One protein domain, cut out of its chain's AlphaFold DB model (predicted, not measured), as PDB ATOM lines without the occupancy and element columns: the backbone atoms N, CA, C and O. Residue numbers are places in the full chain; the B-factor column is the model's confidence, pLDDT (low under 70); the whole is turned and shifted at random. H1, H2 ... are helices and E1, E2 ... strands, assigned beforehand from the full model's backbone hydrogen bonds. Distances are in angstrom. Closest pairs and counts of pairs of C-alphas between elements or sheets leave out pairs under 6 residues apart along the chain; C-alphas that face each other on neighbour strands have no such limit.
ATOM      1  N   ARG A  58      53.494   7.445  39.645       87.31
ATOM      2  CA  ARG A  58      53.675   6.328  38.724       87.31
ATOM      3  C   ARG A  58      52.970   5.100  39.294       87.31
ATOM      4  O   ARG A  58      53.274   4.696  40.413       87.31
ATOM      5  N   LEU A  59      52.043   4.543  38.526       87.62
ATOM      6  CA  LEU A  59      51.301   3.322  38.841       87.62
ATOM      7  C   LEU A  59      52.195   2.079  38.708       87.62
ATOM      8  O   LEU A  59      53.302   2.155  38.165       87.62
ATOM      9  N   PHE A  60      51.716   0.923  39.182       87.19
ATOM     10  CA  PHE A  60      52.470  -0.340  39.179       87.19
ATOM     11  C   PHE A  60      52.998  -0.761  37.792       87.19
ATOM     12  O   PHE A  60      54.039  -1.409  37.699       87.19
ATOM     13  N   ASP A  61      52.294  -0.391  36.721       84.38
ATOM     14  CA  ASP A  61      52.633  -0.703  35.328       84.38
ATOM     15  C   ASP A  61      53.526   0.362  34.665       84.38
ATOM     16  O   ASP A  61      53.910   0.222  33.505       84.38
ATOM     17  N   GLY A  62      53.869   1.429  35.390       84.50
ATOM     18  CA  GLY A  62      54.661   2.547  34.888       84.50
ATOM     19  C   GLY A  62      53.850   3.730  34.351       84.50
ATOM     20  O   GLY A  62      54.459   4.752  34.030       84.50
ATOM     21  N   THR A  63      52.518   3.636  34.291       86.56
ATOM     22  CA  THR A  63      51.647   4.733  33.842       86.56
ATOM     23  C   THR A  63      51.740   5.923  34.796       86.56
ATOM     24  O   THR A  63      51.675   5.757  36.012       86.56
ATOM     25  N   GLU A  64      51.882   7.135  34.259       89.12
ATOM     26  CA  GLU A  64      51.946   8.367  35.052       89.12
ATOM     27  C   GLU A  64      50.573   9.047  35.125       89.12
ATOM     28  O   GLU A  64      49.896   9.224  34.108       89.12
ATOM     29  N   ILE A  65      50.184   9.457  36.332       86.00
ATOM     30  CA  ILE A  65      48.948  10.194  36.615       86.00
ATOM     31  C   ILE A  65      49.241  11.506  37.350       86.00
ATOM     32  O   ILE A  65      50.193  11.597  38.127       86.00
ATOM     33  N   ILE A  66      48.421  12.535  37.131       81.31
ATOM     34  CA  ILE A  66      48.564  13.864  37.751       81.31
ATOM     35  C   ILE A  66      48.018  13.830  39.181       81.31
ATOM     36  O   ILE A  66      46.937  14.337  39.454       81.31
ATOM     37  N   GLN A  67      48.749  13.195  40.097       81.19
ATOM     38  CA  GLN A  67      48.384  13.091  41.512       81.19
ATOM     39  C   GLN A  67      49.611  12.976  42.401       81.19
ATOM     40  O   GLN A  67      50.555  12.270  42.040       81.19
ATOM     41  N   SER A  68      49.564  13.581  43.592       81.06
ATOM     42  CA  SER A  68      50.581  13.341  44.621       81.06
ATOM     43  C   SER A  68      50.322  12.016  45.370       81.06
ATOM     44  O   SER A  68      49.166  11.693  45.674       81.06
ATOM     45  N   PRO A  69      51.372  11.251  45.730       82.00
ATOM     46  CA  PRO A  69      51.227  10.025  46.520       82.00
ATOM     47  C   PRO A  69      50.557  10.245  47.886       82.00
ATOM     48  O   PRO A  69      49.830   9.381  48.379       82.00
ATOM     49  N   GLU A  70      50.778  11.402  48.512       85.75
ATOM     50  CA  GLU A  70      50.182  11.764  49.801       85.75
ATOM     51  C   GLU A  70      48.667  11.938  49.686       85.75
ATOM     52  O   GLU A  70      47.932  11.494  50.568       85.75
ATOM     53  N   VAL A  71      48.193  12.542  48.592       85.31
ATOM     54  CA  VAL A  71      46.762  12.726  48.312       85.31
ATOM     55  C   VAL A  71      46.082  11.369  48.157       85.31
ATOM     56  O   VAL A  71      45.081  11.117  48.824       85.31
ATOM     57  N   ILE A  72      46.675  10.466  47.367       85.38
ATOM     58  CA  ILE A  72      46.215   9.077  47.210       85.38
ATOM     59  C   ILE A  72      46.173   8.366  48.568       85.38
ATOM     60  O   ILE A  72      45.165   7.760  48.932       85.38
ATOM     61  N   SER A  73      47.251   8.468  49.354       86.12
ATOM     62  CA  SER A  73      47.338   7.831  50.672       86.12
ATOM     63  C   SER A  73      46.256   8.336  51.627       86.12
ATOM     64  O   SER A  73      45.631   7.542  52.333       86.12
ATOM     65  N   ASN A  74      46.009   9.645  51.644       86.44
ATOM     66  CA  ASN A  74      44.996  10.256  52.496       86.44
ATOM     67  C   ASN A  74      43.582   9.874  52.049       86.44
ATOM     68  O   ASN A  74      42.784   9.456  52.884       86.44
ATOM     69  N   ALA A  75      43.297   9.911  50.747       86.38
ATOM     70  CA  ALA A  75      42.012   9.483  50.204       86.38
ATOM     71  C   ALA A  75      41.721   8.002  50.509       86.38
ATOM     72  O   ALA A  75      40.609   7.670  50.918       86.38
ATOM     73  N   LEU A  76      42.720   7.116  50.415       87.06
ATOM     74  CA  LEU A  76      42.575   5.706  50.793       87.06
ATOM     75  C   LEU A  76      42.352   5.508  52.297       87.06
ATOM     76  O   LEU A  76      41.568   4.645  52.692       87.06
ATOM     77  N   LYS A  77      43.035   6.280  53.155       85.69
ATOM     78  CA  LYS A  77      42.795   6.246  54.609       85.69
ATOM     79  C   LYS A  77      41.367   6.663  54.934       85.69
ATOM     80  O   LYS A  77      40.717   5.981  55.716       85.69
ATOM     81  N   ASN A  78      40.897   7.733  54.302       76.38
ATOM     82  CA  ASN A  78      39.559   8.288  54.469       76.38
ATOM     83  C   ASN A  78      38.451   7.322  54.033       76.38
ATOM     84  O   ASN A  78      37.425   7.212  54.702       76.38
ATOM     85  N   MET A  79      38.683   6.592  52.941       78.56
ATOM     86  CA  MET A  79      37.792   5.530  52.476       78.56
ATOM     87  C   MET A  79      37.710   4.395  53.509       78.56
ATOM     88  O   MET A  79      36.624   4.011  53.933       78.56
ATOM     89  N   LYS A  80      38.860   3.910  54.001       78.44
ATOM     90  CA  LYS A  80      38.928   2.810  54.982       78.44
ATOM     91  C   LYS A  80      38.378   3.163  56.359       78.44
ATOM     92  O   LYS A  80      37.891   2.286  57.065       78.44
ATOM     93  N   SER A  81      38.524   4.412  56.780       67.81
ATOM     94  CA  SER A  81      38.050   4.873  58.083       67.81
ATOM     95  C   SER A  81      36.546   5.133  58.105       67.81
ATOM     96  O   SER A  81      35.999   5.374  59.179       67.81
ATOM     97  N   GLY A  82      35.880   5.118  56.944       59.16
ATOM     98  CA  GLY A  82      34.478   5.498  56.832       59.16
ATOM     99  C   GLY A  82      34.224   6.941  57.276       59.16
ATOM    100  O   GLY A  82      33.084   7.273  57.570       59.16
ATOM    101  N   ILE A  83      35.252   7.800  57.333       49.31
ATOM    102  CA  ILE A  83      35.132   9.193  57.803       49.31
ATOM    103  C   ILE A  83      34.180  10.008  56.908       49.31
ATOM    104  O   ILE A  83      33.566  10.953  57.382       49.31
ATOM    105  N   TYR A  84      33.969   9.590  55.656       49.00
ATOM    106  CA  TYR A  84      32.944  10.152  54.758       49.00
ATOM    107  C   TYR A  84      31.632   9.345  54.729       49.00
ATOM    108  O   TYR A  84      30.645   9.791  54.160       49.00
ATOM    109  N   LEU A  85      31.602   8.164  55.357       45.69
ATOM    110  CA  LEU A  85      30.384   7.375  55.592       45.69
ATOM    111  C   LEU A  85      29.711   7.739  56.928       45.69
ATOM    112  O   LEU A  85      28.548   7.408  57.141       45.69
ATOM    113  N   ASN A  86      30.436   8.414  57.822       35.19
ATOM    114  CA  ASN A  86      29.975   8.917  59.109       35.19
ATOM    115  C   ASN A  86      30.700  10.228  59.426       35.19
ATOM    116  O   ASN A  86      31.767  10.189  60.028       35.19
ATOM    117  N   TYR A  87      30.114  11.364  59.054       37.53
ATOM    118  CA  TYR A  87      30.117  12.584  59.867       37.53
ATOM    119  C   TYR A  87      29.077  13.543  59.278       37.53
ATOM    120  O   TYR A  87      29.362  14.356  58.407       37.53
ATOM    121  N   GLY A  88      27.836  13.379  59.734       40.34
ATOM    122  CA  GLY A  88      26.868  14.460  59.685       40.34
ATOM    123  C   GLY A  88      27.238  15.446  60.779       40.34
ATOM    124  O   GLY A  88      27.233  15.073  61.946       40.34
ATOM    125  N   ASP A  89      27.622  16.644  60.366       32.81
ATOM    126  CA  ASP A  89      27.309  17.909  61.026       32.81
ATOM    127  C   ASP A  89      27.619  19.003  59.998       32.81
ATOM    128  O   ASP A  89      28.677  19.618  60.032       32.81
ATOM    129  N   ALA A  96      28.090  23.602  43.834       43.97
ATOM    130  CA  ALA A  96      28.260  23.771  42.407       43.97
ATOM    131  C   ALA A  96      29.758  23.864  42.123       43.97
ATOM    132  O   ALA A  96      30.363  24.902  42.356       43.97
ATOM    133  N   GLY A  97      30.346  22.780  41.613       46.94
ATOM    134  CA  GLY A  97      31.775  22.759  41.327       46.94
ATOM    135  C   GLY A  97      32.181  23.713  40.193       46.94
ATOM    136  O   GLY A  97      31.367  24.501  39.710       46.94
ATOM    137  N   PRO A  98      33.405  23.605  39.637       49.03
ATOM    138  CA  PRO A  98      33.918  24.539  38.621       49.03
ATOM    139  C   PRO A  98      33.053  24.674  37.351       49.03
ATOM    140  O   PRO A  98      33.265  25.593  36.560       49.03
ATOM    141  N   HIS A  99      32.082  23.779  37.153       53.44
ATOM    142  CA  HIS A  99      31.138  23.768  36.038       53.44
ATOM    143  C   HIS A  99      29.748  24.346  36.374       53.44
ATOM    144  O   HIS A  99      28.886  24.364  35.503       53.44
ATOM    145  N   GLY A 100      29.507  24.822  37.602       59.75
ATOM    146  CA  GLY A 100      28.211  25.360  38.042       59.75
ATOM    147  C   GLY A 100      27.137  24.299  38.329       59.75
ATOM    148  O   GLY A 100      26.063  24.638  38.816       59.75
ATOM    149  N   GLU A 101      27.433  23.029  38.050       66.50
ATOM    150  CA  GLU A 101      26.592  21.864  38.326       66.50
ATOM    151  C   GLU A 101      27.163  21.082  39.513       66.50
ATOM    152  O   GLU A 101      28.395  20.991  39.659       66.50
ATOM    153  N   PRO A 102      26.302  20.494  40.353       77.31
ATOM    154  CA  PRO A 102      26.776  19.685  41.454       77.31
ATOM    155  C   PRO A 102      27.446  18.402  40.948       77.31
ATOM    156  O   PRO A 102      27.061  17.829  39.929       77.31
ATOM    157  N   TYR A 103      28.458  17.924  41.674       83.00
ATOM    158  CA  TYR A 103      29.304  16.828  41.184       83.00
ATOM    159  C   TYR A 103      28.569  15.496  40.987       83.00
ATOM    160  O   TYR A 103      29.015  14.633  40.225       83.00
ATOM    161  N   TRP A 104      27.441  15.315  41.667       82.94
ATOM    162  CA  TRP A 104      26.610  14.124  41.537       82.94
ATOM    163  C   TRP A 104      25.878  14.017  40.201       82.94
ATOM    164  O   TRP A 104      25.347  12.953  39.918       82.94
ATOM    165  N   ASP A 105      25.908  15.068  39.377       83.62
ATOM    166  CA  ASP A 105      25.386  15.067  38.007       83.62
ATOM    167  C   ASP A 105      26.498  15.135  36.940       83.62
ATOM    168  O   ASP A 105      26.218  15.177  35.742       83.62
ATOM    169  N   TRP A 106      27.773  15.134  37.347       88.81
ATOM    170  CA  TRP A 106      28.895  15.211  36.414       88.81
ATOM    171  C   TRP A 106      28.984  14.014  35.462       88.81
ATOM    172  O   TRP A 106      28.838  12.851  35.829       88.81
ATOM    173  N   THR A 107      29.347  14.307  34.221       92.44
ATOM    174  CA  THR A 107      29.826  13.335  33.241       92.44
ATOM    175  C   THR A 107      31.227  12.824  33.600       92.44
ATOM    176  O   THR A 107      31.988  13.469  34.326       92.44
ATOM    177  N   LEU A 108      31.633  11.691  33.016       95.12
ATOM    178  CA  LEU A 108      33.005  11.174  33.154       95.12
ATOM    179  C   LEU A 108      34.054  12.179  32.662       95.12
ATOM    180  O   LEU A 108      35.159  12.247  33.205       95.12
ATOM    181  N   ARG A 109      33.705  12.996  31.662       94.81
ATOM    182  CA  ARG A 109      34.572  14.064  31.168       94.81
ATOM    183  C   ARG A 109      34.752  15.191  32.178       94.81
ATOM    184  O   ARG A 109      35.892  15.562  32.427       94.81
ATOM    185  N   GLN A 110      33.693  15.627  32.856       93.56
ATOM    186  CA  GLN A 110      33.811  16.598  33.954       93.56
ATOM    187  C   GLN A 110      34.669  16.057  35.117       93.56
ATOM    188  O   GLN A 110      35.450  16.805  35.705       93.56
ATOM    189  N   PHE A 111      34.620  14.751  35.413       93.88
ATOM    190  CA  PHE A 111      35.554  14.136  36.369       93.88
ATOM    191  C   PHE A 111      37.017  14.188  35.907       93.88
ATOM    192  O   PHE A 111      37.911  14.431  36.722       93.88
ATOM    193  N   ALA A 112      37.278  13.970  34.616       94.38
ATOM    194  CA  ALA A 112      38.624  14.080  34.060       94.38
ATOM    195  C   ALA A 112      39.146  15.521  34.125       94.38
ATOM    196  O   ALA A 112      40.256  15.739  34.607       94.38
ATOM    197  N   ASP A 113      38.322  16.497  33.739       92.38
ATOM    198  CA  ASP A 113      38.660  17.924  33.791       92.38
ATOM    199  C   ASP A 113      38.954  18.370  35.234       92.38
ATOM    200  O   ASP A 113      39.921  19.093  35.506       92.38
ATOM    201  N   TYR A 114      38.162  17.878  36.194       91.38
ATOM    202  CA  TYR A 114      38.394  18.100  37.618       91.38
ATOM    203  C   TYR A 114      39.779  17.602  38.055       91.38
ATOM    204  O   TYR A 114      40.499  18.344  38.731       91.38
ATOM    205  N   LEU A 115      40.168  16.386  37.657       91.50
ATOM    206  CA  LEU A 115      41.473  15.795  37.966       91.50
ATOM    207  C   LEU A 115      42.634  16.500  37.250       91.50
ATOM    208  O   LEU A 115      43.703  16.673  37.836       91.50
ATOM    209  N   GLU A 116      42.448  16.907  35.994       89.94
ATOM    210  CA  GLU A 116      43.485  17.573  35.204       89.94
ATOM    211  C   GLU A 116      43.898  18.918  35.807       89.94
ATOM    212  O   GLU A 116      45.080  19.279  35.800       89.94
ATOM    213  N   ALA A 117      42.932  19.648  36.361       84.12
ATOM    214  CA  ALA A 117      43.140  21.002  36.848       84.12
ATOM    215  C   ALA A 117      44.079  21.097  38.067       84.12
ATOM    216  O   ALA A 117      44.670  22.158  38.283       84.12
ATOM    217  N   ASN A 118      44.227  20.043  38.884       79.56
ATOM    218  CA  ASN A 118      45.042  20.109  40.102       79.56
ATOM    219  C   ASN A 118      45.527  18.727  40.584       79.56
ATOM    220  O   ASN A 118      44.730  17.834  40.853       79.56
ATOM    221  N   SER A 119      46.836  18.585  40.816       80.81
ATOM    222  CA  SER A 119      47.465  17.357  41.329       80.81
ATOM    223  C   SER A 119      47.105  17.000  42.776       80.81
ATOM    224  O   SER A 119      47.478  15.928  43.254       80.81
ATOM    225  N   SER A 120      46.412  17.884  43.497       84.44
ATOM    226  CA  SER A 120      45.867  17.607  44.827       84.44
ATOM    227  C   SER A 120      44.512  16.895  44.799       84.44
ATOM    228  O   SER A 120      43.888  16.754  45.850       84.44
ATOM    229  N   ARG A 121      44.028  16.509  43.614       87.81
ATOM    230  CA  ARG A 121      42.697  15.941  43.404       87.81
ATOM    231  C   ARG A 121      42.764  14.464  43.053       87.81
ATOM    232  O   ARG A 121      43.653  14.015  42.334       87.81
ATOM    233  N   THR A 122      41.794  13.708  43.543       91.62
ATOM    234  CA  THR A 122      41.600  12.293  43.232       91.62
ATOM    235  C   THR A 122      40.129  11.939  43.187       91.62
ATOM    236  O   THR A 122      39.301  12.710  43.660       91.62
ATOM    237  N   ILE A 123      39.798  10.804  42.578       92.94
ATOM    238  CA  ILE A 123      38.442  10.260  42.593       92.94
ATOM    239  C   ILE A 123      38.477   8.978  43.409       92.94
ATOM    240  O   ILE A 123      39.169   8.033  43.043       92.94
ATOM    241  N   GLN A 124      37.742   8.935  44.513       91.81
ATOM    242  CA  GLN A 124      37.447   7.677  45.190       91.81
ATOM    243  C   GLN A 124      36.408   6.921  44.365       91.81
ATOM    244  O   GLN A 124      35.489   7.534  43.815       91.81
ATOM    245  N   TYR A 125      36.544   5.601  44.277       93.00
ATOM    246  CA  TYR A 125      35.584   4.773  43.560       93.00
ATOM    247  C   TYR A 125      35.140   3.563  44.373       93.00
ATOM    248  O   TYR A 125      35.900   3.007  45.168       93.00
ATOM    249  N   SER A 126      33.920   3.116  44.085       92.38
ATOM    250  CA  SER A 126      33.402   1.806  44.466       92.38
ATOM    251  C   SER A 126      32.814   1.148  43.228       92.38
ATOM    252  O   SER A 126      31.945   1.705  42.554       92.38
ATOM    253  N   LEU A 127      33.340  -0.022  42.891       94.44
ATOM    254  CA  LEU A 127      32.892  -0.846  41.786       94.44
ATOM    255  C   LEU A 127      32.124  -2.029  42.339       94.44
ATOM    256  O   LEU A 127      32.683  -2.840  43.075       94.44
ATOM    257  N   MET A 128      30.882  -2.169  41.902       93.31
ATOM    258  CA  MET A 128      30.035  -3.307  42.196       93.31
ATOM    259  C   MET A 128      29.739  -4.074  40.907       93.31
ATOM    260  O   MET A 128      29.296  -3.491  39.919       93.31
ATOM    261  N   ARG A 129      29.939  -5.393  40.919       93.31
ATOM    262  CA  ARG A 129      29.467  -6.298  39.864       93.31
ATOM    263  C   ARG A 129      28.527  -7.335  40.451       93.31
ATOM    264  O   ARG A 129      28.847  -7.924  41.477       93.31
ATOM    265  N   THR A 130      27.389  -7.592  39.820       91.56
ATOM    266  CA  THR A 130      26.411  -8.563  40.332       91.56
ATOM    267  C   THR A 130      25.626  -9.254  39.221       91.56
ATOM    268  O   THR A 130      25.518  -8.757  38.103       91.56
ATOM    269  N   ASN A 131      25.098 -10.433  39.529       88.31
ATOM    270  CA  ASN A 131      24.112 -11.151  38.724       88.31
ATOM    271  C   ASN A 131      22.781 -11.348  39.476       88.31
ATOM    272  O   ASN A 131      21.893 -12.025  38.970       88.31
ATOM    273  N   GLY A 132      22.639 -10.744  40.663       83.06
ATOM    274  CA  GLY A 132      21.497 -10.905  41.567       83.06
ATOM    275  C   GLY A 132      21.726 -11.908  42.704       83.06
ATOM    276  O   GLY A 132      21.170 -11.713  43.780       83.06
ATOM    277  N   ASP A 133      22.586 -12.912  42.512       80.44
ATOM    278  CA  ASP A 133      22.847 -13.960  43.515       80.44
ATOM    279  C   ASP A 133      24.071 -13.653  44.388       80.44
ATOM    280  O   ASP A 133      24.156 -14.023  45.566       80.44
ATOM    281  N   TYR A 134      25.055 -12.975  43.802       85.00
ATOM    282  CA  TYR A 134      26.250 -12.532  44.499       85.00
ATOM    283  C   TYR A 134      26.748 -11.193  43.963       85.00
ATOM    284  O   TYR A 134      26.330 -10.707  42.908       85.00
ATOM    285  N   ILE A 135      27.638 -10.578  44.730       90.44
ATOM    286  CA  ILE A 135      28.191  -9.258  44.482       90.44
ATOM    287  C   ILE A 135      29.713  -9.346  44.585       90.44
ATOM    288  O   ILE A 135      30.254  -9.833  45.574       90.44
ATOM    289  N   LEU A 136      30.409  -8.855  43.568       92.19
ATOM    290  CA  LEU A 136      31.831  -8.549  43.625       92.19
ATOM    291  C   LEU A 136      32.004  -7.053  43.859       92.19
ATOM    292  O   LEU A 136      31.366  -6.252  43.181       92.19
ATOM    293  N   ILE A 137      32.864  -6.684  44.801       91.75
ATOM    294  CA  ILE A 137      33.116  -5.294  45.180       91.75
ATOM    295  C   ILE A 137      34.616  -5.019  45.116       91.75
ATOM    296  O   ILE A 137      35.415  -5.832  45.579       91.75
ATOM    297  N   SER A 138      35.010  -3.877  44.562       93.94
ATOM    298  CA  SER A 138      36.371  -3.344  44.673       93.94
ATOM    299  C   SER A 138      36.305  -1.840  44.891       93.94
ATOM    300  O   SER A 138      35.503  -1.158  44.260       93.94
ATOM    301  N   GLU A 139      37.145  -1.329  45.781       92.62
ATOM    302  CA  GLU A 139      37.178   0.083  46.157       92.62
ATOM    303  C   GLU A 139      38.612   0.593  46.087       92.62
ATOM    304  O   GLU A 139      39.556  -0.125  46.436       92.62
ATOM    305  N   GLY A 140      38.783   1.838  45.661       92.94
ATOM    306  CA  GLY A 140      40.107   2.413  45.479       92.94
ATOM    307  C   GLY A 140      40.066   3.887  45.113       92.94
ATOM    308  O   GLY A 140      39.073   4.580  45.340       92.94
ATOM    309  N   VAL A 141      41.170   4.372  44.546       93.81
ATOM    310  CA  VAL A 141      41.274   5.747  44.055       93.81
ATOM    311  C   VAL A 141      41.800   5.792  42.625       93.81
ATOM    312  O   VAL A 141      42.581   4.936  42.208       93.81
ATOM    313  N   LEU A 142      41.359   6.798  41.878       95.12
ATOM    314  CA  LEU A 142      41.702   7.028  40.482       95.12
ATOM    315  C   LEU A 142      42.346   8.399  40.308       95.12
ATOM    316  O   LEU A 142      41.980   9.370  40.978       95.12
ATOM    317  N   GLY A 143      43.252   8.491  39.341       93.75
ATOM    318  CA  GLY A 143      43.804   9.742  38.846       93.75
ATOM    319  C   GLY A 143      43.761   9.861  37.347       93.75
ATOM    320  O   GLY A 143      43.330   8.951  36.655       93.75
ATOM    321  N   TYR A 144      44.189  11.010  36.843       93.56
ATOM    322  CA  TYR A 144      44.111  11.311  35.421       93.56
ATOM    323  C   TYR A 144      45.481  11.203  34.760       93.56
ATOM    324  O   TYR A 144      46.454  11.804  35.226       93.56
ATOM    325  N   SER A 145      45.553  10.430  33.678       91.19
ATOM    326  CA  SER A 145      46.739  10.287  32.842       91.19
ATOM    327  C   SER A 145      46.602  11.156  31.586       91.19
ATOM    328  O   SER A 145      45.920  10.769  30.636       91.19
ATOM    329  N   PRO A 146      47.277  12.317  31.521       85.88
ATOM    330  CA  PRO A 146      47.106  13.284  30.435       85.88
ATOM    331  C   PRO A 146      47.726  12.821  29.112       85.88
ATOM    332  O   PRO A 146      47.425  13.373  28.062       85.88
ATOM    333  N   SER A 147      48.645  11.850  29.143       87.00
ATOM    334  CA  SER A 147      49.307  11.347  27.934       87.00
ATOM    335  C   SER A 147      48.408  10.454  27.086       87.00
ATOM    336  O   SER A 147      48.686  10.275  25.904       87.00
ATOM    337  N   ILE A 148      47.384   9.866  27.702       88.88
ATOM    338  CA  ILE A 148      46.464   8.917  27.066       88.88
ATOM    339  C   ILE A 148      44.993   9.302  27.260       88.88
ATOM    340  O   ILE A 148      44.137   8.596  26.752       88.88
ATOM    341  N   ASP A 149      44.719  10.408  27.960       92.94
ATOM    342  CA  ASP A 149      43.373  10.915  28.257       92.94
ATOM    343  C   ASP A 149      42.467   9.889  28.968       92.94
ATOM    344  O   ASP A 149      41.304   9.703  28.628       92.94
ATOM    345  N   LEU A 150      43.013   9.202  29.979       96.19
ATOM    346  CA  LEU A 150      42.283   8.195  30.759       96.19
ATOM    347  C   LEU A 150      42.286   8.531  32.247       96.19
ATOM    348  O   LEU A 150      43.281   9.020  32.791       96.19
ATOM    349  N   ILE A 151      41.198   8.184  32.929       96.62
ATOM    350  CA  ILE A 151      41.156   8.146  34.392       96.62
ATOM    351  C   ILE A 151      41.526   6.718  34.819       96.62
ATOM    352  O   ILE A 151      40.855   5.769  34.441       96.62
ATOM    353  N   THR A 152      42.592   6.524  35.591       95.75
ATOM    354  CA  THR A 152      43.103   5.199  35.977       95.75
ATOM    355  C   THR A 152      43.584   5.180  37.423       95.75
ATOM    356  O   THR A 152      44.124   6.163  37.928       95.75
ATOM    357  N   GLY A 153      43.426   4.031  38.078       92.19
ATOM    358  CA  GLY A 153      43.966   3.753  39.410       92.19
ATOM    359  C   GLY A 153      45.057   2.687  39.409       92.19
ATOM    360  O   GLY A 153      45.422   2.149  38.358       92.19
ATOM    361  N   ASP A 154      45.557   2.389  40.607       92.38
ATOM    362  CA  ASP A 154      46.410   1.229  40.884       92.38
ATOM    363  C   ASP A 154      45.568  -0.063  41.000       92.38
ATOM    364  O   ASP A 154      44.350  -0.058  40.791       92.38
ATOM    365  N   GLN A 155      46.211  -1.182  41.329       93.38
ATOM    366  CA  GLN A 155      45.538  -2.429  41.668       93.38
ATOM    367  C   GLN A 155      44.967  -2.385  43.089       93.38
ATOM    368  O   GLN A 155      45.686  -2.143  44.060       93.38
ATOM    369  N   TYR A 156      43.690  -2.725  43.222       92.94
ATOM    370  CA  TYR A 156      43.002  -2.839  44.503       92.94
ATOM    371  C   TYR A 156      42.396  -4.224  44.689       92.94
ATOM    372  O   TYR A 156      42.030  -4.910  43.734       92.94
ATOM    373  N   ASP A 157      42.300  -4.650  45.948       91.62
ATOM    374  CA  ASP A 157      41.672  -5.917  46.305       91.62
ATOM    375  C   ASP A 157      40.218  -5.971  45.813       91.62
ATOM    376  O   ASP A 157      39.523  -4.954  45.699       91.62
ATOM    377  N   LYS A 158      39.751  -7.192  45.554       91.94
ATOM    378  CA  LYS A 158      38.348  -7.471  45.252       91.94
ATOM    379  C   LYS A 158      37.752  -8.403  46.302       91.94
ATOM    380  O   LYS A 158      38.408  -9.308  46.827       91.94
ATOM    381  N   TYR A 159      36.483  -8.191  46.589       89.75
ATOM    382  CA  TYR A 159      35.733  -8.885  47.621       89.75
ATOM    383  C   TYR A 159      34.494  -9.514  47.009       89.75
ATOM    384  O   TYR A 159      33.905  -8.971  46.084       89.75
ATOM    385  N   TYR A 160      34.105 -10.665  47.533       88.44
ATOM    386  CA  TYR A 160      32.913 -11.401  47.162       88.44
ATOM    387  C   TYR A 160      31.939 -11.390  48.329       88.44
ATOM    388  O   TYR A 160      32.292 -11.769  49.445       88.44
ATOM    389  N   PHE A 161      30.713 -10.977  48.060       86.81
ATOM    390  CA  PHE A 161      29.596 -11.053  48.978       86.81
ATOM    391  C   PHE A 161      28.506 -11.920  48.359       86.81
ATOM    392  O   PHE A 161      28.074 -11.683  47.235       86.81
ATOM    393  N   SER A 162      28.032 -12.913  49.098       81.06
ATOM    394  CA  SER A 162      26.848 -13.677  48.720       81.06
ATOM    395  C   SER A 162      26.028 -13.957  49.960       81.06
ATOM    396  O   SER A 162      26.573 -14.196  51.039       81.06
ATOM    397  N   CYS A 163      24.715 -13.908  49.783       74.44
ATOM    398  CA  CYS A 163      23.741 -14.304  50.778       74.44
ATOM    399  C   CYS A 163      22.918 -15.451  50.197       74.44
ATOM    400  O   CYS A 163      21.877 -15.201  49.584       74.44
ATOM    401  N   PRO A 164      23.390 -16.704  50.321       65.94
ATOM    402  CA  PRO A 164      22.601 -17.843  49.886       65.94
ATOM    403  C   PRO A 164      21.263 -17.878  50.636       65.94
ATOM    404  O   PRO A 164      21.128 -17.356  51.741       65.94
ATOM    405  N   VAL A 165      20.276 -18.556  50.044       62.19
ATOM    406  CA  VAL A 165      18.912 -18.727  50.590       62.19
ATOM    407  C   VAL A 165      18.910 -19.272  52.030       62.19
ATOM    408  O   VAL A 165      17.945 -19.080  52.769       62.19
ATOM    409  N   TYR A 166      20.001 -19.919  52.448       58.56
ATOM    410  CA  TYR A 166      20.226 -20.351  53.822       58.56
ATOM    411  C   TYR A 166      21.077 -19.310  54.580       58.56
ATOM    412  O   TYR A 166      22.238 -19.101  54.219       58.56
ATOM    413  N   PRO A 167      20.533 -18.678  55.638       56.97
ATOM    414  CA  PRO A 167      21.096 -17.481  56.278       56.97
ATOM    415  C   PRO A 167      22.428 -17.700  57.010       56.97
ATOM    416  O   PRO A 167      23.082 -16.731  57.392       56.97
ATOM    417  N   ASP A 168      22.863 -18.947  57.180       60.09
ATOM    418  CA  ASP A 168      24.050 -19.293  57.968       60.09
ATOM    419  C   ASP A 168      25.382 -18.936  57.272       60.09
ATOM    420  O   ASP A 168      26.442 -19.026  57.891       60.09
ATOM    421  N   TYR A 169      25.346 -18.515  55.999       59.78
ATOM    422  CA  TYR A 169      26.539 -18.249  55.182       59.78
ATOM    423  C   TYR A 169      26.486 -16.924  54.401       59.78
ATOM    424  O   TYR A 169      27.052 -16.822  53.314       59.78
ATOM    425  N   CYS A 170      25.837 -15.891  54.948       72.88
ATOM    426  CA  CYS A 170      26.021 -14.519  54.462       72.88
ATOM    427  C   CYS A 170      27.381 -13.982  54.923       72.88
ATOM    428  O   CYS A 170      27.643 -13.895  56.123       72.88
ATOM    429  N   GLY A 171      28.243 -13.571  53.993       76.31
ATOM    430  CA  GLY A 171      29.535 -13.003  54.372       76.31
ATOM    431  C   GLY A 171      30.279 -12.316  53.240       76.31
ATOM    432  O   GLY A 171      30.135 -12.671  52.071       76.31
ATOM    433  N   LEU A 172      31.103 -11.334  53.613       81.44
ATOM    434  CA  LEU A 172      32.074 -10.696  52.732       81.44
ATOM    435  C   LEU A 172      33.406 -11.446  52.839       81.44
ATOM    436  O   LEU A 172      34.009 -11.513  53.907       81.44
ATOM    437  N   THR A 173      33.870 -11.999  51.727       84.56
ATOM    438  CA  THR A 173      35.126 -12.743  51.631       84.56
ATOM    439  C   THR A 173      36.046 -12.044  50.645       84.56
ATOM    440  O   THR A 173      35.674 -11.816  49.499       84.56
ATOM    441  N   ARG A 174      37.272 -11.717  51.057       85.69
ATOM    442  CA  ARG A 174      38.296 -11.232  50.122       85.69
ATOM    443  C   ARG A 174      38.657 -12.351  49.142       85.69
ATOM    444  O   ARG A 174      38.987 -13.453  49.577       85.69
ATOM    445  N   LEU A 175      38.625 -12.069  47.843       86.56
ATOM    446  CA  LEU A 175      39.088 -13.014  46.830       86.56
ATOM    447  C   LEU A 175      40.592 -12.867  46.596       86.56
ATOM    448  O   LEU A 175      41.184 -11.818  46.839       86.56
ATOM    449  N   LEU A 176      41.213 -13.934  46.098       87.31
ATOM    450  CA  LEU A 176      42.596 -13.883  45.644       87.31
ATOM    451  C   LEU A 176      42.685 -13.098  44.326       87.31
ATOM    452  O   LEU A 176      41.972 -13.390  43.362       87.31
ATOM    453  N   GLY A 177      43.580 -12.112  44.295       89.81
ATOM    454  CA  GLY A 177      43.795 -11.222  43.156       89.81
ATOM    455  C   GLY A 177      43.212  -9.823  43.349       89.81
ATOM    456  O   GLY A 177      42.598  -9.517  44.372       89.81
ATOM    457  N   SER A 178      43.411  -8.984  42.344       94.56
ATOM    458  CA  SER A 178      43.077  -7.562  42.356       94.56
ATOM    459  C   SER A 178      42.375  -7.145  41.065       94.56
ATOM    460  O   SER A 178      42.440  -7.835  40.041       94.56
ATOM    461  N   TYR A 179      41.680  -6.012  41.134       95.38
ATOM    462  CA  TYR A 179      41.211  -5.277  39.968       95.38
ATOM    463  C   TYR A 179      41.988  -3.978  39.816       95.38
ATOM    464  O   TYR A 179      42.361  -3.346  40.801       95.38
ATOM    465  N   ARG A 180      42.176  -3.556  38.570       95.75
ATOM    466  CA  ARG A 180      42.540  -2.189  38.215       95.75
ATOM    467  C   ARG A 180      41.447  -1.630  37.319       95.75
ATOM    468  O   ARG A 180      40.982  -2.312  36.404       95.75
ATOM    469  N   LEU A 181      41.039  -0.401  37.597       96.75
ATOM    470  CA  LEU A 181      40.030   0.302  36.819       96.75
ATOM    471  C   LEU A 181      40.675   1.381  35.964       96.75
ATOM    472  O   LEU A 181      41.535   2.135  36.430       96.75
ATOM    473  N   ILE A 182      40.203   1.453  34.728       97.69
ATOM    474  CA  ILE A 182      40.533   2.488  33.762       97.69
ATOM    475  C   ILE A 182      39.208   2.962  33.167       97.69
ATOM    476  O   ILE A 182      38.368   2.153  32.792       97.69
ATOM    477  N   ILE A 183      38.998   4.265  33.105       98.25
ATOM    478  CA  ILE A 183      37.822   4.886  32.513       98.25
ATOM    479  C   ILE A 183      38.309   5.679  31.310       98.25
ATOM    480  O   ILE A 183      39.218   6.504  31.443       98.25
ATOM    481  N   ASP A 184      37.684   5.420  30.167       97.69
ATOM    482  CA  ASP A 184      37.738   6.274  28.992       97.69
ATOM    483  C   ASP A 184      36.553   7.252  29.055       97.69
ATOM    484  O   ASP A 184      35.399   6.867  28.825       97.69
ATOM    485  N   PRO A 185      36.808   8.505  29.442       95.81
ATOM    486  CA  PRO A 185      35.779   9.526  29.595       95.81
ATOM    487  C   PRO A 185      35.251  10.089  28.268       95.81
ATOM    488  O   PRO A 185      34.217  10.751  28.294       95.81
ATOM    489  N   GLU A 186      35.931   9.873  27.137       94.81
ATOM    490  CA  GLU A 186      35.439  10.300  25.820       94.81
ATOM    491  C   GLU A 186      34.419   9.282  25.307       94.81
ATOM    492  O   GLU A 186      33.273   9.623  25.005       94.81
ATOM    493  N   LEU A 187      34.805   8.006  25.335       96.19
ATOM    494  CA  LEU A 187      33.977   6.912  24.835       96.19
ATOM    495  C   LEU A 187      32.924   6.437  25.843       96.19
ATOM    496  O   LEU A 187      32.102   5.584  25.509       96.19
ATOM    497  N   ASN A 188      32.938   6.965  27.069       95.50
ATOM    498  CA  ASN A 188      32.140   6.488  28.202       95.50
ATOM    499  C   ASN A 188      32.311   4.979  28.440       95.50
ATOM    500  O   ASN A 188      31.344   4.218  28.544       95.50
ATOM    501  N   GLN A 189      33.569   4.541  28.500       97.31
ATOM    502  CA  GLN A 189      33.919   3.142  28.726       97.31
ATOM    503  C   GLN A 189      34.582   2.953  30.080       97.31
ATOM    504  O   GLN A 189      35.454   3.712  30.488       97.31
ATOM    505  N   LEU A 190      34.198   1.876  30.753       97.62
ATOM    506  CA  LEU A 190      34.909   1.317  31.886       97.62
ATOM    507  C   LEU A 190      35.679   0.086  31.418       97.62
ATOM    508  O   LEU A 190      35.095  -0.873  30.914       97.62
ATOM    509  N   ILE A 191      36.985   0.094  31.632       97.31
ATOM    510  CA  ILE A 191      37.871  -1.041  31.427       97.31
ATOM    511  C   ILE A 191      38.263  -1.588  32.801       97.31
ATOM    512  O   ILE A 191      38.798  -0.874  33.652       97.31
ATOM    513  N   ILE A 192      37.985  -2.869  33.023       96.31
ATOM    514  CA  ILE A 192      38.347  -3.593  34.240       96.31
ATOM    515  C   ILE A 192      39.435  -4.593  33.879       96.31
ATOM    516  O   ILE A 192      39.208  -5.507  33.089       96.31
ATOM    517  N   GLN A 193      40.597  -4.435  34.496       95.94
ATOM    518  CA  GLN A 193      41.724  -5.348  34.392       95.94
ATOM    519  C   GLN A 193      41.795  -6.226  35.644       95.94
ATOM    520  O   GLN A 193      41.707  -5.721  36.764       95.94
ATOM    521  N   GLU A 194      41.961  -7.533  35.472       94.56
ATOM    522  CA  GLU A 194      42.039  -8.516  36.552       94.56
ATOM    523  C   GLU A 194      43.432  -9.133  36.638       94.56
ATOM    524  O   GLU A 194      43.983  -9.584  35.635       94.56
ATOM    525  N   PHE A 195      43.972  -9.180  37.856       94.00
ATOM    526  CA  PHE A 195      45.270  -9.774  38.159       94.00
ATOM    527  C   PHE A 195      45.083 -10.874  39.200       94.00
ATOM    528  O   PHE A 195      44.612 -10.635  40.317       94.00
ATOM    529  N   TYR A 196      45.439 -12.103  38.853       91.38
ATOM    530  CA  TYR A 196      45.428 -13.231  39.767       91.38
ATOM    531  C   TYR A 196      46.680 -13.224  40.635       91.38
ATOM    532  O   TYR A 196      47.786 -12.965  40.174       91.38
ATOM    533  N   SER A 197      46.532 -13.598  41.907       85.25
ATOM    534  CA  SER A 197      47.641 -13.603  42.872       85.25
ATOM    535  C   SER A 197      48.799 -14.540  42.505       85.25
ATOM    536  O   SER A 197      49.871 -14.455  43.095       85.25
ATOM    537  N   SER A 198      48.579 -15.479  41.582       83.88
ATOM    538  CA  SER A 198      49.611 -16.371  41.046       83.88
ATOM    539  C   SER A 198      50.479 -15.726  39.962       83.88
ATOM    540  O   SER A 198      51.501 -16.303  39.593       83.88
ATOM    541  N   SER A 199      50.072 -14.572  39.430       78.19
ATOM    542  CA  SER A 199      50.771 -13.853  38.372       78.19
ATOM    543  C   SER A 199      51.663 -12.771  38.978       78.19
ATOM    544  O   SER A 199      51.226 -11.978  39.805       78.19
ATOM    545  N   SER A 200      52.932 -12.731  38.568       77.19
ATOM    546  CA  SER A 200      53.839 -11.605  38.842       77.19
ATOM    547  C   SER A 200      54.002 -10.692  37.622       77.19
ATOM    548  O   SER A 200      54.951  -9.911  37.558       77.19
ATOM    549  N   SER A 201      53.150 -10.864  36.607       82.12
ATOM    550  CA  SER A 201      53.178 -10.075  35.378       82.12
ATOM    551  C   SER A 201      52.600  -8.677  35.625       82.12
ATOM    552  O   SER A 201      51.597  -8.559  36.326       82.12
ATOM    553  N   PRO A 202      53.170  -7.616  35.024       82.06
ATOM    554  CA  PRO A 202      52.530  -6.303  34.998       82.06
ATOM    555  C   PRO A 202      51.345  -6.244  34.016       82.06
ATOM    556  O   PRO A 202      50.598  -5.271  34.021       82.06
ATOM    557  N   SER A 203      51.164  -7.255  33.162       88.81
ATOM    558  CA  SER A 203      50.009  -7.359  32.265       88.81
ATOM    559  C   SER A 203      48.837  -8.062  32.957       88.81
ATOM    560  O   SER A 203      49.085  -9.018  33.696       88.81
ATOM    561  N   PRO A 204      47.587  -7.630  32.707       93.81
ATOM    562  CA  PRO A 204      46.414  -8.268  33.291       93.81
ATOM    563  C   PRO A 204      46.228  -9.690  32.762       93.81
ATOM    564  O   PRO A 204      46.558  -9.988  31.613       93.81
ATOM    565  N   ASP A 205      45.666 -10.558  33.597       94.06
ATOM    566  CA  ASP A 205      45.269 -11.908  33.202       94.06
ATOM    567  C   ASP A 205      43.974 -11.878  32.376       94.06
ATOM    568  O   ASP A 205      43.825 -12.655  31.434       94.06
ATOM    569  N   LEU A 206      43.053 -10.964  32.711       93.38
ATOM    570  CA  LEU A 206      41.818 -10.704  31.968       93.38
ATOM    571  C   LEU A 206      41.537  -9.203  31.890       93.38
ATOM    572  O   LEU A 206      41.855  -8.448  32.807       93.38
ATOM    573  N   GLU A 207      40.897  -8.782  30.802       94.81
ATOM    574  CA  GLU A 207      40.468  -7.404  30.587       94.81
ATOM    575  C   GLU A 207      39.047  -7.384  30.020       94.81
ATOM    576  O   GLU A 207      38.712  -8.157  29.118       94.81
ATOM    577  N   TYR A 208      38.215  -6.498  30.560       93.19
ATOM    578  CA  TYR A 208      36.827  -6.319  30.154       93.19
ATOM    579  C   TYR A 208      36.574  -4.851  29.853       93.19
ATOM    580  O   TYR A 208      36.796  -4.012  30.720       93.19
ATOM    581  N   THR A 209      36.042  -4.549  28.673       96.19
ATOM    582  CA  THR A 209      35.578  -3.204  28.312       96.19
ATOM    583  C   THR A 209      34.057  -3.173  28.351       96.19
ATOM    584  O   THR A 209      33.391  -4.040  27.782       96.19
ATOM    585  N   ILE A 210      33.502  -2.193  29.053       96.62
ATOM    586  CA  ILE A 210      32.077  -2.078  29.352       96.62
ATOM    587  C   ILE A 210      31.649  -0.654  29.012       96.62
ATOM    588  O   ILE A 210      32.230   0.302  29.517       96.62
ATOM    589  N   MET A 211      30.620  -0.507  28.179       97.00
ATOM    590  CA  MET A 211      29.969   0.791  27.997       97.00
ATOM    591  C   MET A 211      29.216   1.143  29.276       97.00
ATOM    592  O   MET A 211      28.472   0.305  29.795       97.00
ATOM    593  N   ILE A 212      29.411   2.361  29.770       95.69
ATOM    594  CA  ILE A 212      28.735   2.850  30.966       95.69
ATOM    595  C   ILE A 212      27.971   4.137  30.673       95.69
ATOM    596  O   ILE A 212      28.395   4.971  29.880       95.69
ATOM    597  N   GLU A 213      26.832   4.295  31.326       93.62
ATOM    598  CA  GLU A 213      25.983   5.475  31.218       93.62
ATOM    599  C   GLU A 213      25.706   6.052  32.599       93.62
ATOM    600  O   GLU A 213      25.664   5.325  33.595       93.62
ATOM    601  N   HIS A 214      25.533   7.371  32.660       88.88
ATOM    602  CA  HIS A 214      25.161   8.033  33.901       88.88
ATOM    603  C   HIS A 214      23.803   7.505  34.377       88.88
ATOM    604  O   HIS A 214      22.830   7.459  33.619       88.88
ATOM    605  N   PHE A 215      23.744   7.091  35.637       82.38
ATOM    606  CA  PHE A 215      22.565   6.516  36.256       82.38
ATOM    607  C   PHE A 215      22.172   7.345  37.475       82.38
ATOM    608  O   PHE A 215      22.797   7.264  38.531       82.38
ATOM    609  N   ASN A 216      21.076   8.094  37.350       68.06
ATOM    610  CA  ASN A 216      20.525   8.882  38.449       68.06
ATOM    611  C   ASN A 216      19.910   7.978  39.524       68.06
ATOM    612  O   ASN A 216      18.707   7.708  39.543       68.06
ATOM    613  N   SER A 217      20.749   7.535  40.452       61.12
ATOM    614  CA  SER A 217      20.340   6.856  41.671       61.12
ATOM    615  C   SER A 217      20.291   7.859  42.815       61.12
ATOM    616  O   SER A 217      21.309   8.372  43.262       61.12
ATOM    617  N   ARG A 218      19.088   8.100  43.348       53.31
ATOM    618  CA  ARG A 218      18.894   8.868  44.591       53.31
ATOM    619  C   ARG A 218      19.166   8.025  45.841       53.31
ATOM    620  O   ARG A 218      18.517   8.229  46.867       53.31
ATOM    621  N   ILE A 219      20.061   7.041  45.762       53.53
ATOM    622  CA  ILE A 219      20.532   6.337  46.955       53.53
ATOM    623  C   ILE A 219      21.431   7.327  47.693       53.53
ATOM    624  O   ILE A 219      22.621   7.450  47.422       53.53
ATOM    625  N   ALA A 220      20.814   8.105  48.579       44.97
ATOM    626  CA  ALA A 220      21.498   9.074  49.411       44.97
ATOM    627  C   ALA A 220      22.493   8.340  50.321       44.97
ATOM    628  O   ALA A 220      22.091   7.529  51.159       44.97
ATOM    629  N   SER A 221      23.788   8.625  50.171       45.16
ATOM    630  CA  SER A 221      24.724   8.477  51.284       45.16
ATOM    631  C   SER A 221      24.649   9.735  52.144       45.16
ATOM    632  O   SER A 221      24.538  10.838  51.615       45.16
ATOM    633  N   ASN A 222      24.703   9.581  53.467       42.66
ATOM    634  CA  ASN A 222      24.512  10.650  54.459       42.66
ATOM    635  C   ASN A 222      25.656  11.700  54.516       42.66
ATOM    636  O   ASN A 222      25.983  12.181  55.595       42.66
ATOM    637  N   GLY A 223      26.285  12.055  53.391       46.22
ATOM    638  CA  GLY A 223      27.434  12.974  53.353       46.22
ATOM    639  C   GLY A 223      27.795  13.514  51.964       46.22
ATOM    640  O   GLY A 223      28.937  13.898  51.739       46.22
ATOM    641  N   GLY A 224      26.844  13.496  51.026       53.75
ATOM    642  CA  GLY A 224      27.025  13.890  49.627       53.75
ATOM    643  C   GLY A 224      26.324  12.903  48.697       53.75
ATOM    644  O   GLY A 224      26.204  11.716  49.021       53.75
ATOM    645  N   PHE A 225      25.828  13.373  47.554       67.12
ATOM    646  CA  PHE A 225      25.222  12.478  46.572       67.12
ATOM    647  C   PHE A 225      26.337  11.753  45.800       67.12
ATOM    648  O   PHE A 225      27.210  12.404  45.228       67.12
ATOM    649  N   PRO A 226      26.392  10.416  45.818       72.69
ATOM    650  CA  PRO A 226      27.284   9.674  44.937       72.69
ATOM    651  C   PRO A 226      26.904   9.903  43.470       72.69
ATOM    652  O   PRO A 226      25.719   9.924  43.139       72.69
ATOM    653  N   ASN A 227      27.899  10.009  42.588       86.06
ATOM    654  CA  ASN A 227      27.658   9.931  41.150       86.06
ATOM    655  C   ASN A 227      27.778   8.468  40.708       86.06
ATOM    656  O   ASN A 227      28.783   7.811  41.003       86.06
ATOM    657  N   HIS A 228      26.757   7.949  40.031       89.56
ATOM    658  CA  HIS A 228      26.689   6.545  39.651       89.56
ATOM    659  C   HIS A 228      26.676   6.365  38.138       89.56
ATOM    660  O   HIS A 228      25.943   7.026  37.412       89.56
ATOM    661  N   PHE A 229      27.412   5.361  37.680       93.62
ATOM    662  CA  PHE A 229      27.413   4.905  36.305       93.62
ATOM    663  C   PHE A 229      27.013   3.438  36.255       93.62
ATOM    664  O   PHE A 229      27.477   2.617  37.050       93.62
ATOM    665  N   TYR A 230      26.143   3.110  35.312       94.69
ATOM    666  CA  TYR A 230      25.640   1.766  35.092       94.69
ATOM    667  C   TYR A 230      26.202   1.204  33.794       94.69
ATOM    668  O   TYR A 230      26.261   1.900  32.787       94.69
ATOM    669  N   GLY A 231      26.573  -0.072  33.805       95.00
ATOM    670  CA  GLY A 231      26.951  -0.813  32.615       95.00
ATOM    671  C   GLY A 231      26.439  -2.242  32.661       95.00
ATOM    672  O   GLY A 231      26.164  -2.809  33.725       95.00
ATOM    673  N   ARG A 232      26.346  -2.851  31.480       94.25
ATOM    674  CA  ARG A 232      26.016  -4.265  31.329       94.25
ATOM    675  C   ARG A 232      27.026  -4.952  30.426       94.25
ATOM    676  O   ARG A 232      27.483  -4.381  29.440       94.25
ATOM    677  N   THR A 233      27.350  -6.190  30.761       91.44
ATOM    678  CA  THR A 233      28.261  -7.034  29.996       91.44
ATOM    679  C   THR A 233      27.725  -8.460  29.875       91.44
ATOM    680  O   THR A 233      26.845  -8.861  30.636       91.44
ATOM    681  N   ASP A 234      28.241  -9.218  28.910       87.06
ATOM    682  CA  ASP A 234      27.897 -10.632  28.705       87.06
ATOM    683  C   ASP A 234      28.716 -11.573  29.611       87.06
ATOM    684  O   ASP A 234      28.470 -12.778  29.659       87.06
ATOM    685  N   TRP A 235      29.689 -11.026  30.345       83.81
ATOM    686  CA  TRP A 235      30.504 -11.746  31.323       83.81
ATOM    687  C   TRP A 235      29.809 -11.822  32.683       83.81
ATOM    688  O   TRP A 235      29.245 -10.837  33.143       83.81
ATOM    689  N   ASP A 236      29.904 -12.953  33.381       81.12
ATOM    690  CA  ASP A 236      29.404 -13.074  34.758       81.12
ATOM    691  C   ASP A 236      30.406 -12.431  35.750       81.12
ATOM    692  O   ASP A 236      31.605 -12.709  35.657       81.12
ATOM    693  N   PRO A 237      29.981 -11.556  36.683       88.94
ATOM    694  CA  PRO A 237      28.647 -10.969  36.820       88.94
ATOM    695  C   PRO A 237      28.354  -9.866  35.780       88.94
ATOM    696  O   PRO A 237      29.231  -9.015  35.560       88.94
ATOM    697  N   PRO A 238      27.141  -9.846  35.182       91.56
ATOM    698  CA  PRO A 238      26.825  -9.029  34.011       91.56
ATOM    699  C   PRO A 238      26.430  -7.591  34.334       91.56
ATOM    700  O   PRO A 238      26.554  -6.728  33.470       91.56
ATOM    701  N   ILE A 239      25.927  -7.311  35.539       93.81
ATOM    702  CA  ILE A 239      25.550  -5.956  35.948       93.81
ATOM    703  C   ILE A 239      26.756  -5.295  36.592       93.81
ATOM    704  O   ILE A 239      27.378  -5.886  37.473       93.81
ATOM    705  N   VAL A 240      27.055  -4.064  36.181       95.00
ATOM    706  CA  VAL A 240      28.160  -3.265  36.704       95.00
ATOM    707  C   VAL A 240      27.632  -1.909  37.154       95.00
ATOM    708  O   VAL A 240      26.942  -1.224  36.405       95.00
ATOM    709  N   ILE A 241      27.953  -1.531  38.387       93.88
ATOM    710  CA  ILE A 241      27.651  -0.220  38.957       93.88
ATOM    711  C   ILE A 241      28.974   0.369  39.434       93.88
ATOM    712  O   ILE A 241      29.631  -0.184  40.316       93.88
ATOM    713  N   LEU A 242      29.370   1.480  38.833       94.50
ATOM    714  CA  LEU A 242      30.519   2.274  39.238       94.50
ATOM    715  C   LEU A 242      30.010   3.489  40.001       94.50
ATOM    716  O   LEU A 242      29.130   4.196  39.526       94.50
ATOM    717  N   THR A 243      30.578   3.745  41.169       91.81
ATOM    718  CA  THR A 243      30.271   4.937  41.956       91.81
ATOM    719  C   THR A 243      31.530   5.759  42.138       91.81
ATOM    720  O   THR A 243      32.570   5.191  42.476       91.81
ATOM    721  N   LEU A 244      31.438   7.065  41.893       91.38
ATOM    722  CA  LEU A 244      32.559   7.999  41.912       91.38
ATOM    723  C   LEU A 244      32.301   9.146  42.893       91.38
ATOM    724  O   LEU A 244      31.206   9.712  42.934       91.38
ATOM    725  N   TRP A 245      33.346   9.520  43.632       88.25
ATOM    726  CA  TRP A 245      33.349  10.675  44.529       88.25
ATOM    727  C   TRP A 245      34.621  11.503  44.331       88.25
ATOM    728  O   TRP A 245      35.725  10.959  44.460       88.25
ATOM    729  N   PRO A 246      34.512  12.808  44.031       88.81
ATOM    730  CA  PRO A 246      35.676  13.673  43.960       88.81
ATOM    731  C   PRO A 246      36.254  13.915  45.355       88.81
ATOM    732  O   PRO A 246      35.529  14.065  46.336       88.81
ATOM    733  N   TYR A 247      37.578  13.968  45.442       86.31
ATOM    734  CA  TYR A 247      38.296  14.289  46.664       86.31
ATOM    735  C   TYR A 247      39.440  15.280  46.385       86.31
ATOM    736  O   TYR A 247      40.340  14.958  45.602       86.31
ATOM    737  N   PRO A 248      39.479  16.443  47.063       83.25
ATOM    738  CA  PRO A 248      38.423  16.986  47.932       83.25
ATOM    739  C   PRO A 248      37.112  17.239  47.165       83.25
ATOM    740  O   PRO A 248      37.104  17.225  45.935       83.25
TER     741      PRO A 248
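What this domain is: This is residues 58 to 89 and 96 to 248 of the 251 residues of an uncharacterized protein of Methanomicrobiales archaeon (UniProt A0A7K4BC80). Eight strands, E1 to E8, ring round into one closed barrel, with helix H1 packed on the outside of its wall over E1 and E2 and helix H2 over one end, near the start of E1 and the end of E2. Strands E2, E3 and E4 bend sharply, and the loop of residues 163 to 170 reaches away from the end opposite H2. The 185 printed residues hold two named helices followed by eight named strands, a mixed class; the strands are a meander, each the antiparallel neighbour of the one before, and E8 closes the ring on E1. The whole is compact, with a radius of gyration of the C-alphas of 16.3 A and spans of 49 by 43 by 30 A.

How they stand to each other: H1, residues 69 to 80, is on the barrel and outside it, over E1, residues 122 to 130, and E2, residues 134 to 145, at a height over the sheet of 9.2 A. It runs slantwise to the strands, at 40 degrees to E1 on the local plane; its closest C-alphas to E2 are those of Leu 76 and Gly 140, 6.7 A. H2, residues 108 to 116, is also outside, at a height of 7.0 A, and its closest C-alphas to E2 are those of Leu 115 and Tyr 144, 5.8 A. H1 and H2 are apart. In both helices every O i to N i+4 pair is within hydrogen-bond range. The hairpin of E1 and E2 has N 127 and O 138 at 2.8 A. E2 bends by 57 degrees at residue 141 and has N 137 and O 159, 2.8 A, with E3, residues 150 to 162. E3 bends by 75 degrees at residue 154 and has N 156 and O 179, 2.8 A, with E4, residues 171 to 184. E4 bends by 85 degrees at residue 176 and has N 182 and O 191, 2.9 A, with E5, residues 189 to 195. E6, residues 206 to 214, is staggered: residues 206 to 211 pair with E5, with N 192 and O 208 at 2.8 A, and 212 to 214 with E7, residues 227 to 232, with N 213 and O 230 at 2.9 A. E8, residues 239 to 247, has its O 242 within hydrogen-bond range of N 229 of E7, at 2.8 A, and its O 243 within hydrogen-bond range of N 126 of E1, at 3.0 A.

Where its parts are: H1 begins at C-alpha 69 (51.227, 10.025, 46.520) and is 16.6 A long; H2 is 12.4 A. E1 is 26.0 A, E2 32.8 A, E3 32.2 A, E4 32.9 A, E5 19.6 A, E6 25.1 A, E7 17.3 A and E8 26.2 A, ending at C-alpha 247 (38.296, 14.289, 46.664).

The domain as a whole: The C-alphas of Ala 117 and Tyr 166, the two farthest apart, are 50.2 A apart. Residues 90 to 95 are not printed, and C-alphas 89 and 96 are 19.5 A apart across the cut. The link E6 to E7 is long. The mean pLDDT of the printed part is 83.2, with residues 81 to 89, 96 to 101, 164 to 169 and 216 to 225 under 70.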